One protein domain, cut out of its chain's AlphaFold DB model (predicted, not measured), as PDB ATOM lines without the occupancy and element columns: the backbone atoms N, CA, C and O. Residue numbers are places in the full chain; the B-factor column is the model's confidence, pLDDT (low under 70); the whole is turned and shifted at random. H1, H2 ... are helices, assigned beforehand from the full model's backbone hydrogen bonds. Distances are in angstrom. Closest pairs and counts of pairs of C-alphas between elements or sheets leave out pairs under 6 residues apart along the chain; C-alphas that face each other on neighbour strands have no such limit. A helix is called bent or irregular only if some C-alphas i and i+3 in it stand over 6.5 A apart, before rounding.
ATOM      1  N   ALA A 289     -49.551  -7.806 -25.688       88.88
ATOM      2  CA  ALA A 289     -49.327  -9.238 -25.502       88.88
ATOM      3  C   ALA A 289     -48.778  -9.922 -26.768       88.88
ATOM      4  O   ALA A 289     -48.112 -10.956 -26.669       88.88
ATOM      5  N   LYS A 290     -49.061  -9.372 -27.957       90.50
ATOM      6  CA  LYS A 290     -48.452  -9.819 -29.219       90.50
ATOM      7  C   LYS A 290     -46.993  -9.377 -29.288       90.50
ATOM      8  O   LYS A 290     -46.132 -10.208 -29.555       90.50
ATOM      9  N   VAL A 291     -46.719  -8.114 -28.957       90.69
ATOM     10  CA  VAL A 291     -45.360  -7.553 -28.890       90.69
ATOM     11  C   VAL A 291     -44.491  -8.326 -27.890       90.69
ATOM     12  O   VAL A 291     -43.389  -8.724 -28.246       90.69
ATOM     13  N   ASP A 292     -45.004  -8.653 -26.697       90.62
ATOM     14  CA  ASP A 292     -44.294  -9.474 -25.696       90.62
ATOM     15  C   ASP A 292     -43.842 -10.840 -26.251       90.62
ATOM     16  O   ASP A 292     -42.739 -11.312 -25.978       90.62
ATOM     17  N   ARG A 293     -44.653 -11.462 -27.113       92.88
ATOM     18  CA  ARG A 293     -44.292 -12.728 -27.769       92.88
ATOM     19  C   ARG A 293     -43.220 -12.538 -28.838       92.88
ATOM     20  O   ARG A 293     -42.332 -13.376 -28.953       92.88
ATOM     21  N   VAL A 294     -43.273 -11.448 -29.599       93.50
ATOM     22  CA  VAL A 294     -42.213 -11.129 -30.567       93.50
ATOM     23  C   VAL A 294     -40.889 -10.878 -29.842       93.50
ATOM     24  O   VAL A 294     -39.877 -11.470 -30.216       93.50
ATOM     25  N   ARG A 295     -40.909 -10.108 -28.743       93.56
ATOM     26  CA  ARG A 295     -39.747  -9.897 -27.864       93.56
ATOM     27  C   ARG A 295     -39.174 -11.222 -27.375       93.56
ATOM     28  O   ARG A 295     -37.993 -11.482 -27.573       93.56
ATOM     29  N   LEU A 296     -40.011 -12.088 -26.799       94.62
ATOM     30  CA  LEU A 296     -39.561 -13.386 -26.296       94.62
ATOM     31  C   LEU A 296     -38.946 -14.251 -27.403       94.62
ATOM     32  O   LEU A 296     -37.935 -14.908 -27.172       94.62
ATOM     33  N   TRP A 297     -39.511 -14.230 -28.611       95.44
ATOM     34  CA  TRP A 297     -38.931 -14.945 -29.746       95.44
ATOM     35  C   TRP A 297     -37.551 -14.400 -30.139       95.44
ATOM     36  O   TRP A 297     -36.616 -15.188 -30.294       95.44
ATOM     37  N   TYR A 298     -37.387 -13.076 -30.235       95.94
ATOM     38  CA  TYR A 298     -36.083 -12.470 -30.516       95.94
ATOM     39  C   TYR A 298     -35.050 -12.773 -29.424       95.94
ATOM     40  O   TYR A 298     -33.896 -13.043 -29.742       95.94
ATOM     41  N   LEU A 299     -35.451 -12.803 -28.150       96.06
ATOM     42  CA  LEU A 299     -34.563 -13.174 -27.043       96.06
ATOM     43  C   LEU A 299     -34.094 -14.630 -27.136       96.06
ATOM     44  O   LEU A 299     -32.919 -14.911 -26.901       96.06
ATOM     45  N   LEU A 300     -34.975 -15.552 -27.533       96.00
ATOM     46  CA  LEU A 300     -34.595 -16.943 -27.797       96.00
ATOM     47  C   LEU A 300     -33.655 -17.062 -29.003       96.00
ATOM     48  O   LEU A 300     -32.696 -17.827 -28.949       96.00
ATOM     49  N   TYR A 301     -33.883 -16.279 -30.062       96.12
ATOM     50  CA  TYR A 301     -32.953 -16.193 -31.189       96.12
ATOM     51  C   TYR A 301     -31.573 -15.689 -30.741       96.12
ATOM     52  O   TYR A 301     -30.566 -16.315 -31.064       96.12
ATOM     53  N   ILE A 302     -31.520 -14.612 -29.949       96.19
ATOM     54  CA  ILE A 302     -30.275 -14.068 -29.385       96.19
ATOM     55  C   ILE A 302     -29.542 -15.146 -28.579       96.19
ATOM     56  O   ILE A 302     -28.356 -15.381 -28.812       96.19
ATOM     57  N   CYS A 303     -30.247 -15.848 -27.684       96.25
ATOM     58  CA  CYS A 303     -29.671 -16.947 -26.907       96.25
ATOM     59  C   CYS A 303     -29.101 -18.037 -27.824       96.25
ATOM     60  O   CYS A 303     -27.968 -18.470 -27.642       96.25
ATOM     61  N   ASP A 304     -29.843 -18.460 -28.845       96.06
ATOM     62  CA  ASP A 304     -29.382 -19.494 -29.768       96.06
ATOM     63  C   ASP A 304     -28.130 -19.086 -30.556       96.06
ATOM     64  O   ASP A 304     -27.200 -19.889 -30.669       96.06
ATOM     65  N   GLN A 305     -28.056 -17.837 -31.031       95.19
ATOM     66  CA  GLN A 305     -26.864 -17.319 -31.713       95.19
ATOM     67  C   GLN A 305     -25.670 -17.184 -30.758       95.19
ATOM     68  O   GLN A 305     -24.562 -17.586 -31.114       95.19
ATOM     69  N   HIS A 306     -25.874 -16.700 -29.527       94.06
ATOM     70  CA  HIS A 306     -24.819 -16.671 -28.507       94.06
ATOM     71  C   HIS A 306     -24.254 -18.070 -28.250       94.06
ATOM     72  O   HIS A 306     -23.039 -18.256 -28.228       94.06
ATOM     73  N   LEU A 307     -25.124 -19.074 -28.121       93.50
ATOM     74  CA  LEU A 307     -24.719 -20.463 -27.909       93.50
ATOM     75  C   LEU A 307     -24.068 -21.079 -29.152       93.50
ATOM     76  O   LEU A 307     -23.205 -21.944 -29.015       93.50
ATOM     77  N   SER A 308     -24.472 -20.669 -30.356       92.00
ATOM     78  CA  SER A 308     -23.821 -21.070 -31.608       92.00
ATOM     79  C   SER A 308     -22.369 -20.598 -31.647       92.00
ATOM     80  O   SER A 308     -21.475 -21.394 -31.935       92.00
ATOM     81  N   ILE A 309     -22.129 -19.338 -31.277       89.19
ATOM     82  CA  ILE A 309     -20.789 -18.746 -31.217       89.19
ATOM     83  C   ILE A 309     -19.970 -19.387 -30.089       89.19
ATOM     84  O   ILE A 309     -18.868 -19.870 -30.337       89.19
ATOM     85  N   LEU A 310     -20.512 -19.438 -28.867       89.75
ATOM     86  CA  LEU A 310     -19.796 -19.914 -27.678       89.75
ATOM     87  C   LEU A 310     -19.366 -21.381 -27.791       89.75
ATOM     88  O   LEU A 310     -18.257 -21.729 -27.400       89.75
ATOM     89  N   TYR A 311     -20.239 -22.240 -28.320       89.06
ATOM     90  CA  TYR A 311     -19.982 -23.678 -28.428       89.06
ATOM     91  C   TYR A 311     -19.552 -24.117 -29.830       89.06
ATOM     92  O   TYR A 311     -19.538 -25.316 -30.098       89.06
ATOM     93  N   ASN A 312     -19.243 -23.164 -30.721       87.38
ATOM     94  CA  ASN A 312     -18.874 -23.408 -32.117       87.38
ATOM     95  C   ASN A 312     -19.797 -24.423 -32.825       87.38
ATOM     96  O   ASN A 312     -19.349 -25.328 -33.525       87.38
ATOM     97  N   ARG A 313     -21.108 -24.289 -32.616       87.69
ATOM     98  CA  ARG A 313     -22.133 -25.198 -33.152       87.69
ATOM     99  C   ARG A 313     -23.073 -24.455 -34.077       87.69
ATOM    100  O   ARG A 313     -23.206 -23.238 -33.972       87.69
ATOM    101  N   ASP A 314     -23.820 -25.179 -34.893       89.81
ATOM    102  CA  ASP A 314     -24.876 -24.545 -35.673       89.81
ATOM    103  C   ASP A 314     -26.036 -24.071 -34.782       89.81
ATOM    104  O   ASP A 314     -26.381 -24.741 -33.791       89.81
ATOM    105  N   PRO A 315     -26.608 -22.887 -35.085       91.19
ATOM    106  CA  PRO A 315     -27.805 -22.408 -34.408       91.19
ATOM    107  C   PRO A 315     -28.966 -23.364 -34.694       91.19
ATOM    108  O   PRO A 315     -28.992 -24.002 -35.732       91.19
ATOM    109  N   ILE A 316     -29.926 -23.481 -33.783       91.94
ATOM    110  CA  ILE A 316     -31.134 -24.304 -33.959       91.94
ATOM    111  C   ILE A 316     -32.153 -23.578 -34.847       91.94
ATOM    112  O   ILE A 316     -32.915 -24.205 -35.588       91.94
ATOM    113  N   VAL A 317     -32.203 -22.247 -34.763       88.88
ATOM    114  CA  VAL A 317     -33.147 -21.435 -35.535       88.88
ATOM    115  C   VAL A 317     -32.674 -21.340 -36.989       88.88
ATOM    116  O   VAL A 317     -31.872 -20.479 -37.337       88.88
ATOM    117  N   HIS A 318     -33.188 -22.230 -37.843       74.38
ATOM    118  CA  HIS A 318     -32.927 -22.229 -39.291       74.38
ATOM    119  C   HIS A 318     -34.089 -21.660 -40.126       74.38
ATOM    120  O   HIS A 318     -33.871 -21.089 -41.190       74.38
ATOM    121  N   GLY A 319     -35.329 -21.812 -39.651       68.94
ATOM    122  CA  GLY A 319     -36.522 -21.208 -40.256       68.94
ATOM    123  C   GLY A 319     -36.817 -19.833 -39.654       68.94
ATOM    124  O   GLY A 319     -36.385 -19.549 -38.539       68.94
ATOM    125  N   ASN A 320     -37.617 -19.015 -40.346       82.50
ATOM    126  CA  ASN A 320     -38.000 -17.644 -39.949       82.50
ATOM    127  C   ASN A 320     -36.946 -16.557 -40.235       82.50
ATOM    128  O   ASN A 320     -36.860 -15.571 -39.500       82.50
ATOM    129  N   GLN A 321     -36.172 -16.693 -41.315       83.81
ATOM    130  CA  GLN A 321     -35.230 -15.651 -41.739       83.81
ATOM    131  C   GLN A 321     -35.928 -14.304 -41.997       83.81
ATOM    132  O   GLN A 321     -35.365 -13.262 -41.678       83.81
ATOM    133  N   ASP A 322     -37.181 -14.324 -42.458       88.31
ATOM    134  CA  ASP A 322     -38.002 -13.121 -42.636       88.31
ATOM    135  C   ASP A 322     -38.179 -12.325 -41.338       88.31
ATOM    136  O   ASP A 322     -38.162 -11.100 -41.364       88.31
ATOM    137  N   LEU A 323     -38.309 -12.997 -40.187       91.00
ATOM    138  CA  LEU A 323     -38.438 -12.331 -38.887       91.00
ATOM    139  C   LEU A 323     -37.113 -11.720 -38.441       91.00
ATOM    140  O   LEU A 323     -37.098 -10.643 -37.844       91.00
ATOM    141  N   VAL A 324     -36.012 -12.429 -38.710       90.88
ATOM    142  CA  VAL A 324     -34.662 -11.944 -38.413       90.88
ATOM    143  C   VAL A 324     -34.364 -10.718 -39.258       90.88
ATOM    144  O   VAL A 324     -33.858  -9.763 -38.700       90.88
ATOM    145  N   LEU A 325     -34.728 -10.709 -40.545       91.12
ATOM    146  CA  LEU A 325     -34.548  -9.573 -41.457       91.12
ATOM    147  C   LEU A 325     -35.544  -8.434 -41.199       91.12
ATOM    148  O   LEU A 325     -35.203  -7.269 -41.363       91.12
ATOM    149  N   GLY A 326     -36.761  -8.760 -40.770       91.06
ATOM    150  CA  GLY A 326     -37.855  -7.816 -40.541       91.06
ATOM    151  C   GLY A 326     -37.803  -7.074 -39.203       91.06
ATOM    152  O   GLY A 326     -38.798  -6.470 -38.801       91.06
ATOM    153  N   TRP A 327     -36.671  -7.107 -38.495       93.00
ATOM    154  CA  TRP A 327     -36.495  -6.405 -37.221       93.00
ATOM    155  C   TRP A 327     -36.731  -4.891 -37.338       93.00
ATOM    156  O   TRP A 327     -37.233  -4.283 -36.396       93.00
ATOM    157  N   GLU A 328     -36.430  -4.280 -38.490       92.50
ATOM    158  CA  GLU A 328     -36.702  -2.858 -38.741       92.50
ATOM    159  C   GLU A 328     -38.204  -2.575 -38.781       92.50
ATOM    160  O   GLU A 328     -38.680  -1.683 -38.086       92.50
ATOM    161  N   THR A 329     -38.964  -3.403 -39.500       91.94
ATOM    162  CA  THR A 329     -40.428  -3.305 -39.570       91.94
ATOM    163  C   THR A 329     -41.074  -3.501 -38.200       91.94
ATOM    164  O   THR A 329     -42.095  -2.891 -37.893       91.94
ATOM    165  N   PHE A 330     -40.484  -4.343 -37.346       91.31
ATOM    166  CA  PHE A 330     -40.937  -4.459 -35.964       91.31
ATOM    167  C   PHE A 330     -40.691  -3.169 -35.173       91.31
ATOM    168  O   PHE A 330     -41.597  -2.735 -34.466       91.31
ATOM    169  N   LEU A 331     -39.527  -2.526 -35.318       90.62
ATOM    170  CA  LEU A 331     -39.235  -1.249 -34.651       90.62
ATOM    171  C   LEU A 331     -40.130  -0.098 -35.119       90.62
ATOM    172  O   LEU A 331     -40.446   0.776 -34.317       90.62
ATOM    173  N   GLU A 332     -40.566  -0.115 -36.377       87.00
ATOM    174  CA  GLU A 332     -41.516   0.859 -36.930       87.00
ATOM    175  C   GLU A 332     -42.934   0.723 -36.345       87.00
ATOM    176  O   GLU A 332     -43.751   1.635 -36.487       87.00
ATOM    177  N   SER A 333     -43.248  -0.387 -35.665       80.56
ATOM    178  CA  SER A 333     -44.541  -0.552 -34.999       80.56
ATOM    179  C   SER A 333     -44.702   0.408 -33.814       80.56
ATOM    180  O   SER A 333     -43.787   0.620 -33.024       80.56
ATOM    181  N   SER A 334     -45.898   0.985 -33.659       59.34
ATOM    182  CA  SER A 334     -46.207   2.126 -32.773       59.34
ATOM    183  C   SER A 334     -46.089   1.881 -31.255       59.34
ATOM    184  O   SER A 334     -46.489   2.733 -30.468       59.34
ATOM    185  N   ASN A 335     -45.540   0.740 -30.831       65.12
ATOM    186  CA  ASN A 335     -45.422   0.316 -29.431       65.12
ATOM    187  C   ASN A 335     -44.000  -0.132 -29.047       65.12
ATOM    188  O   ASN A 335     -43.837  -0.885 -28.080       65.12
ATOM    189  N   THR A 336     -42.982   0.283 -29.802       74.50
ATOM    190  CA  THR A 336     -41.591  -0.078 -29.516       74.50
ATOM    191  C   THR A 336     -40.974   0.862 -28.480       74.50
ATOM    192  O   THR A 336     -41.098   2.083 -28.557       74.50
ATOM    193  N   GLY A 337     -40.363   0.277 -27.449       84.12
ATOM    194  CA  GLY A 337     -39.638   0.996 -26.401       84.12
ATOM    195  C   GLY A 337     -38.123   0.841 -26.531       84.12
ATOM    196  O   GLY A 337     -37.624   0.127 -27.401       84.12
ATOM    197  N   ASP A 338     -37.372   1.446 -25.611       88.06
ATOM    198  CA  ASP A 338     -35.903   1.376 -25.606       88.06
ATOM    199  C   ASP A 338     -35.374  -0.065 -25.521       88.06
ATOM    200  O   ASP A 338     -34.347  -0.402 -26.116       88.06
ATOM    201  N   SER A 339     -36.092  -0.945 -24.813       89.06
ATOM    202  CA  SER A 339     -35.771  -2.372 -24.754       89.06
ATOM    203  C   SER A 339     -35.884  -3.047 -26.120       89.06
ATOM    204  O   SER A 339     -35.015  -3.845 -26.464       89.06
ATOM    205  N   ASP A 340     -36.885  -2.691 -26.931       91.81
ATOM    206  CA  ASP A 340     -37.048  -3.227 -28.286       91.81
ATOM    207  C   ASP A 340     -35.902  -2.800 -29.189       91.81
ATOM    208  O   ASP A 340     -35.341  -3.630 -29.902       91.81
ATOM    209  N   VAL A 341     -35.493  -1.530 -29.109       93.12
ATOM    210  CA  VAL A 341     -34.341  -1.023 -29.866       93.12
ATOM    211  C   VAL A 341     -33.079  -1.806 -29.505       93.12
ATOM    212  O   VAL A 341     -32.325  -2.204 -30.396       93.12
ATOM    213  N   ARG A 342     -32.862  -2.098 -28.215       93.12
ATOM    214  CA  ARG A 342     -31.728  -2.919 -27.767       93.12
ATOM    215  C   ARG A 342     -31.827  -4.358 -28.278       93.12
ATOM    216  O   ARG A 342     -30.853  -4.834 -28.858       93.12
ATOM    217  N   ILE A 343     -32.981  -5.019 -28.152       94.81
ATOM    218  CA  ILE A 343     -33.204  -6.383 -28.670       94.81
ATOM    219  C   ILE A 343     -32.927  -6.433 -30.174       94.81
ATOM    220  O   ILE A 343     -32.114  -7.234 -30.631       94.81
ATOM    221  N   CYS A 344     -33.545  -5.548 -30.951       94.81
ATOM    222  CA  CYS A 344     -33.396  -5.524 -32.402       94.81
ATOM    223  C   CYS A 344     -31.975  -5.166 -32.844       94.81
ATOM    224  O   CYS A 344     -31.481  -5.746 -33.809       94.81
ATOM    225  N   SER A 345     -31.275  -4.286 -32.117       95.25
ATOM    226  CA  SER A 345     -29.853  -4.037 -32.378       95.25
ATOM    227  C   SER A 345     -29.027  -5.319 -32.246       95.25
ATOM    228  O   SER A 345     -28.146  -5.576 -33.063       95.25
ATOM    229  N   GLN A 346     -29.344  -6.173 -31.274       95.56
ATOM    230  CA  GLN A 346     -28.622  -7.421 -31.029       95.56
ATOM    231  C   GLN A 346     -28.967  -8.478 -32.067       95.56
ATOM    232  O   GLN A 346     -28.069  -9.143 -32.574       95.56
ATOM    233  N   VAL A 347     -30.238  -8.568 -32.467       96.00
ATOM    234  CA  VAL A 347     -30.663  -9.397 -33.605       96.00
ATOM    235  C   VAL A 347     -29.888  -9.008 -34.866       96.00
ATOM    236  O   VAL A 347     -29.308  -9.878 -35.512       96.00
ATOM    237  N   ALA A 348     -29.798  -7.710 -35.178       95.81
ATOM    238  CA  ALA A 348     -29.075  -7.213 -36.346       95.81
ATOM    239  C   ALA A 348     -27.571  -7.541 -36.295       95.81
ATOM    240  O   ALA A 348     -26.998  -7.984 -37.291       95.81
ATOM    241  N   LEU A 349     -26.925  -7.365 -35.134       96.19
ATOM    242  CA  LEU A 349     -25.509  -7.698 -34.959       96.19
ATOM    243  C   LEU A 349     -25.262  -9.203 -35.114       96.19
ATOM    244  O   LEU A 349     -24.369  -9.617 -35.853       96.19
ATOM    245  N   LEU A 350     -26.070 -10.024 -34.442       95.19
ATOM    246  CA  LEU A 350     -25.926 -11.477 -34.460       95.19
ATOM    247  C   LEU A 350     -26.243 -12.063 -35.832       95.19
ATOM    248  O   LEU A 350     -25.613 -13.043 -36.221       95.19
ATOM    249  N   GLN A 351     -27.119 -11.429 -36.612       93.38
ATOM    250  CA  GLN A 351     -27.312 -11.778 -38.014       93.38
ATOM    251  C   GLN A 351     -26.009 -11.603 -38.815       93.38
ATOM    252  O   GLN A 351     -25.622 -12.516 -39.546       93.38
ATOM    253  N   ILE A 352     -25.306 -10.473 -38.658       94.25
ATOM    254  CA  ILE A 352     -24.011 -10.241 -39.325       94.25
ATOM    255  C   ILE A 352     -22.989 -11.286 -38.859       94.25
ATOM    256  O   ILE A 352     -22.334 -11.925 -39.681       94.25
ATOM    257  N   MET A 353     -22.886 -11.523 -37.547       92.56
ATOM    258  CA  MET A 353     -21.956 -12.513 -36.988       92.56
ATOM    259  C   MET A 353     -22.247 -13.940 -37.477       92.56
ATOM    260  O   MET A 353     -21.318 -14.691 -37.778       92.56
ATOM    261  N   SER A 354     -23.520 -14.306 -37.617       89.88
ATOM    262  CA  SER A 354     -23.951 -15.607 -38.139       89.88
ATOM    263  C   SER A 354     -23.536 -15.801 -39.602       89.88
ATOM    264  O   SER A 354     -23.037 -16.864 -39.986       89.88
ATOM    265  N   GLN A 355     -23.639 -14.748 -40.422       90.00
ATOM    266  CA  GLN A 355     -23.164 -14.762 -41.810       90.00
ATOM    267  C   GLN A 355     -21.638 -14.870 -41.902       90.00
ATOM    268  O   GLN A 355     -21.129 -15.625 -42.736       90.00
ATOM    269  N   VAL A 356     -20.907 -14.173 -41.023       90.75
ATOM    270  CA  VAL A 356     -19.444 -14.297 -40.913       90.75
ATOM    271  C   VAL A 356     -19.063 -15.738 -40.581       90.75
ATOM    272  O   VAL A 356     -18.230 -16.313 -41.283       90.75
ATOM    273  N   ARG A 357     -19.703 -16.348 -39.572       87.50
ATOM    274  CA  ARG A 357     -19.472 -17.750 -39.183       87.50
ATOM    275  C   ARG A 357     -19.754 -18.711 -40.336       87.50
ATOM    276  O   ARG A 357     -18.944 -19.588 -40.609       87.50
ATOM    277  N   THR A 358     -20.871 -18.528 -41.036       87.19
ATOM    278  CA  THR A 358     -21.254 -19.386 -42.171       87.19
ATOM    279  C   THR A 358     -20.254 -19.274 -43.323       87.19
ATOM    280  O   THR A 358     -19.891 -20.275 -43.930       87.19
ATOM    281  N   THR A 359     -19.765 -18.063 -43.599       88.12
ATOM    282  CA  THR A 359     -18.828 -17.797 -44.701       88.12
ATOM    283  C   THR A 359     -17.410 -18.271 -44.396       88.12
ATOM    284  O   THR A 359     -16.732 -18.789 -45.280       88.12
ATOM    285  N   CYS A 360     -16.947 -18.087 -43.159       83.94
ATOM    286  CA  CYS A 360     -15.613 -18.518 -42.741       83.94
ATOM    287  C   CYS A 360     -15.561 -20.017 -42.411       83.94
ATOM    288  O   CYS A 360     -14.477 -20.599 -42.393       83.94
ATOM    289  N   GLY A 361     -16.718 -20.638 -42.172       76.44
ATOM    290  CA  GLY A 361     -16.829 -22.010 -41.701       76.44
ATOM    291  C   GLY A 361     -16.436 -22.159 -40.229       76.44
ATOM    292  O   GLY A 361     -15.942 -21.239 -39.579       76.44
ATOM    293  N   SER A 362     -16.669 -23.354 -39.692       69.44
ATOM    294  CA  SER A 362     -16.199 -23.763 -38.364       69.44
ATOM    295  C   SER A 362     -14.982 -24.672 -38.547       69.44
ATOM    296  O   SER A 362     -15.109 -25.891 -38.508       69.44
ATOM    297  N   SER A 363     -13.808 -24.103 -38.843       64.31
ATOM    298  CA  SER A 363     -12.577 -24.903 -38.911       64.31
ATOM    299  C   SER A 363     -12.115 -25.225 -37.490       64.31
ATOM    300  O   SER A 363     -11.522 -24.388 -36.812       64.31
ATOM    301  N   LYS A 371      -7.632 -16.354 -48.410       86.19
ATOM    302  CA  LYS A 371      -7.487 -14.990 -48.965       86.19
ATOM    303  C   LYS A 371      -8.636 -14.598 -49.902       86.19
ATOM    304  O   LYS A 371      -8.934 -13.412 -50.022       86.19
ATOM    305  N   ALA A 372      -9.305 -15.568 -50.528       88.94
ATOM    306  CA  ALA A 372     -10.486 -15.337 -51.359       88.94
ATOM    307  C   ALA A 372     -11.650 -14.675 -50.592       88.94
ATOM    308  O   ALA A 372     -12.420 -13.927 -51.185       88.94
ATOM    309  N   LEU A 373     -11.745 -14.880 -49.271       89.50
ATOM    310  CA  LEU A 373     -12.795 -14.300 -48.427       89.50
ATOM    311  C   LEU A 373     -12.526 -12.841 -48.030       89.50
ATOM    312  O   LEU A 373     -13.389 -12.211 -47.422       89.50
ATOM    313  N   THR A 374     -11.370 -12.267 -48.389       90.06
ATOM    314  CA  THR A 374     -10.985 -10.892 -48.008       90.06
ATOM    315  C   THR A 374     -12.046  -9.860 -48.401       90.06
ATOM    316  O   THR A 374     -12.338  -8.945 -47.633       90.06
ATOM    317  N   THR A 375     -12.654 -10.000 -49.583       92.31
ATOM    318  CA  THR A 375     -13.715  -9.090 -50.040       92.31
ATOM    319  C   THR A 375     -14.956  -9.189 -49.154       92.31
ATOM    320  O   THR A 375     -15.453  -8.158 -48.706       92.31
ATOM    321  N   SER A 376     -15.407 -10.406 -48.840       92.81
ATOM    322  CA  SER A 376     -16.553 -10.640 -47.952       92.81
ATOM    323  C   SER A 376     -16.288 -10.119 -46.539       92.81
ATOM    324  O   SER A 376     -17.138  -9.456 -45.958       92.81
ATOM    325  N   LEU A 377     -15.080 -10.325 -46.001       92.12
ATOM    326  CA  LEU A 377     -14.683  -9.800 -44.689       92.12
ATOM    327  C   LEU A 377     -14.705  -8.267 -44.637       92.12
ATOM    328  O   LEU A 377     -15.156  -7.689 -43.648       92.12
ATOM    329  N   ASN A 378     -14.252  -7.599 -45.700       94.44
ATOM    330  CA  ASN A 378     -14.336  -6.142 -45.795       94.44
ATOM    331  C   ASN A 378     -15.786  -5.647 -45.861       94.44
ATOM    332  O   ASN A 378     -16.084  -4.577 -45.329       94.44
ATOM    333  N   ASP A 379     -16.682  -6.405 -46.494       95.69
ATOM    334  CA  ASP A 379     -18.109  -6.089 -46.495       95.69
ATOM    335  C   ASP A 379     -18.721  -6.249 -45.096       95.69
ATOM    336  O   ASP A 379     -19.321  -5.304 -44.586       95.69
ATOM    337  N   TYR A 380     -18.459  -7.365 -44.408       95.56
ATOM    338  CA  TYR A 380     -18.915  -7.565 -43.027       95.56
ATOM    339  C   TYR A 380     -18.391  -6.494 -42.073       95.56
ATOM    340  O   TYR A 380     -19.149  -5.987 -41.250       95.56
ATOM    341  N   LYS A 381     -17.130  -6.072 -42.225       95.81
ATOM    342  CA  LYS A 381     -16.583  -4.940 -41.471       95.81
ATOM    343  C   LYS A 381     -17.426  -3.678 -41.672       95.81
ATOM    344  O   LYS A 381     -17.820  -3.054 -40.695       95.81
ATOM    345  N   ARG A 382     -17.763  -3.332 -42.920       97.19
ATOM    346  CA  ARG A 382     -18.623  -2.171 -43.215       97.19
ATOM    347  C   ARG A 382     -20.022  -2.323 -42.621       97.19
ATOM    348  O   ARG A 382     -20.598  -1.329 -42.192       97.19
ATOM    349  N   GLN A 383     -20.581  -3.532 -42.612       96.56
ATOM    350  CA  GLN A 383     -21.879  -3.796 -41.986       96.56
ATOM    351  C   GLN A 383     -21.822  -3.580 -40.465       96.56
ATOM    352  O   GLN A 383     -22.702  -2.917 -39.919       96.56
ATOM    353  N   ILE A 384     -20.762  -4.054 -39.798       96.88
ATOM    354  CA  ILE A 384     -20.523  -3.817 -38.365       96.88
ATOM    355  C   ILE A 384     -20.316  -2.323 -38.087       96.88
ATOM    356  O   ILE A 384     -20.912  -1.796 -37.151       96.88
ATOM    357  N   ASP A 385     -19.543  -1.618 -38.918       97.38
ATOM    358  CA  ASP A 385     -19.342  -0.170 -38.783       97.38
ATOM    359  C   ASP A 385     -20.685   0.575 -38.891       97.38
ATOM    360  O   ASP A 385     -21.003   1.420 -38.057       97.38
ATOM    361  N   ARG A 386     -21.528   0.231 -39.877       96.69
ATOM    362  CA  ARG A 386     -22.880   0.805 -40.025       96.69
ATOM    363  C   ARG A 386     -23.762   0.522 -38.816       96.69
ATOM    364  O   ARG A 386     -24.469   1.419 -38.362       96.69
ATOM    365  N   TRP A 387     -23.723  -0.707 -38.306       96.62
ATOM    366  CA  TRP A 387     -24.429  -1.082 -37.088       96.62
ATOM    367  C   TRP A 387     -23.974  -0.213 -35.907       96.62
ATOM    368  O   TRP A 387     -24.806   0.399 -35.237       96.62
ATOM    369  N   TYR A 388     -22.661  -0.068 -35.715       95.88
ATOM    370  CA  TYR A 388     -22.083   0.741 -34.644       95.88
ATOM    371  C   TYR A 388     -22.511   2.207 -34.750       95.88
ATOM    372  O   TYR A 388     -23.027   2.766 -33.784       95.88
ATOM    373  N   PHE A 389     -22.384   2.821 -35.930       96.38
ATOM    374  CA  PHE A 389     -22.783   4.217 -36.132       96.38
ATOM    375  C   PHE A 389     -24.286   4.451 -35.951       96.38
ATOM    376  O   PHE A 389     -24.676   5.535 -35.523       96.38
ATOM    377  N   ARG A 390     -25.131   3.456 -36.246       94.25
ATOM    378  CA  ARG A 390     -26.581   3.553 -36.037       94.25
ATOM    379  C   ARG A 390     -26.958   3.487 -34.561       94.25
ATOM    380  O   ARG A 390     -27.773   4.285 -34.115       94.25
ATOM    381  N   PHE A 391     -26.407   2.527 -33.820       94.00
ATOM    382  CA  PHE A 391     -26.890   2.205 -32.475       94.00
ATOM    383  C   PHE A 391     -26.061   2.820 -31.345       94.00
ATOM    384  O   PHE A 391     -26.618   3.135 -30.296       94.00
ATOM    385  N   SER A 392     -24.759   3.056 -31.545       91.75
ATOM    386  CA  SER A 392     -23.898   3.649 -30.512       91.75
ATOM    387  C   SER A 392     -24.419   4.994 -29.981       91.75
ATOM    388  O   SER A 392     -24.382   5.164 -28.764       91.75
ATOM    389  N   PRO A 393     -24.928   5.930 -30.812       92.94
ATOM    390  CA  PRO A 393     -25.461   7.198 -30.308       92.94
ATOM    391  C   PRO A 393     -26.713   7.022 -29.439       92.94
ATOM    392  O   PRO A 393     -26.901   7.755 -28.471       92.94
ATOM    393  N   ILE A 394     -27.545   6.028 -29.765       89.75
ATOM    394  CA  ILE A 394     -28.807   5.742 -29.069       89.75
ATOM    395  C   ILE A 394     -28.538   5.221 -27.652       89.75
ATOM    396  O   ILE A 394     -29.297   5.506 -26.737       89.75
ATOM    397  N   PHE A 395     -27.450   4.473 -27.458       85.75
ATOM    398  CA  PHE A 395     -27.110   3.876 -26.162       85.75
ATOM    399  C   PHE A 395     -26.178   4.728 -25.295       85.75
ATOM    400  O   PHE A 395     -25.890   4.334 -24.168       85.75
ATOM    401  N   SER A 396     -25.670   5.842 -25.830       73.31
ATOM    402  CA  SER A 396     -24.821   6.797 -25.104       73.31
ATOM    403  C   SER A 396     -25.595   7.905 -24.378       73.31
ATOM    404  O   SER A 396     -24.979   8.684 -23.652       73.31
ATOM    405  N   MET A 397     -26.912   7.980 -24.594       49.94
ATOM    406  CA  MET A 397     -27.861   8.742 -23.775       49.94
ATOM    407  C   MET A 397     -28.422   7.839 -22.682       49.94
ATOM    408  O   MET A 397     -28.645   8.372 -21.573       49.94
TER     409      MET A 397
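AT A GLANCE: This is residues 289 to 363 and 371 to 397 of the 397 residues of the protein "Zn(2)-C6 fungal-type domain-containing protein" of Deltaproteobacteria bacterium (UniProt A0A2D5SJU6). The longest helix, H5, lies in a row with H4 and H1, H4 in the middle, and short H2 and H3 pack on one side of H4. The printed part has 102 residues, with five named helices, H1 to H5 along the chain, and no named strand. It is all helix and compact, with a radius of gyration of the C-alphas of 14.5 A and spans of 46 by 30 by 22 A.

HOW THE PARTS SIT: H5, residues 371 to 395, touches H4, residues 338 to 360, opposite ways at a shallow tilt of 7 degrees; the closest C-alphas, of Tyr 380 and Ile 352, are 6.8 A apart. H4, the hub, touches H1, residues 289 to 310, the same way at 35.3 degrees, only just steep; the closest C-alphas, of Val 347 and Ile 302, are 6.3 A apart. H4 touches H2, residues 321 to 325, with residues 347 to 351 alone (closest C-alphas Val 347 and Val 324, 6.8 A), and H3, residues 327 to 331, with residues 340 to 348 alone (Cys 344 and Trp 327, 5.8 A). H5 is apart from H1, H2 and H3. Every O i to N i+4 pair is within hydrogen-bond range in H2, H3 and H4, 17 of 18 in H1 and 17 of 21 in H5.

IN THESE COORDINATES: H5 measures 35.5 A, H4 33.2 A and H1 31.5 A from first to last C-alpha. H1 begins at C-alpha 289 (-49.327, -9.238, -25.502); H5 ends at C-alpha 395 (-27.110, 3.876, -26.162). H5 is irregular, C-alphas 372 and 375 being 7.2 A apart.

THE WHOLE: The farthest C-alphas, of Ala 289 and Lys 371, are 48.3 A apart. Residues 364 to 370 are cut out, with 15.0 A between C-alphas 363 and 371. Of the links printed whole, none is long. The model's pLDDT is under 70 at residues 319, 334 to 335, 362 to 363 and 397.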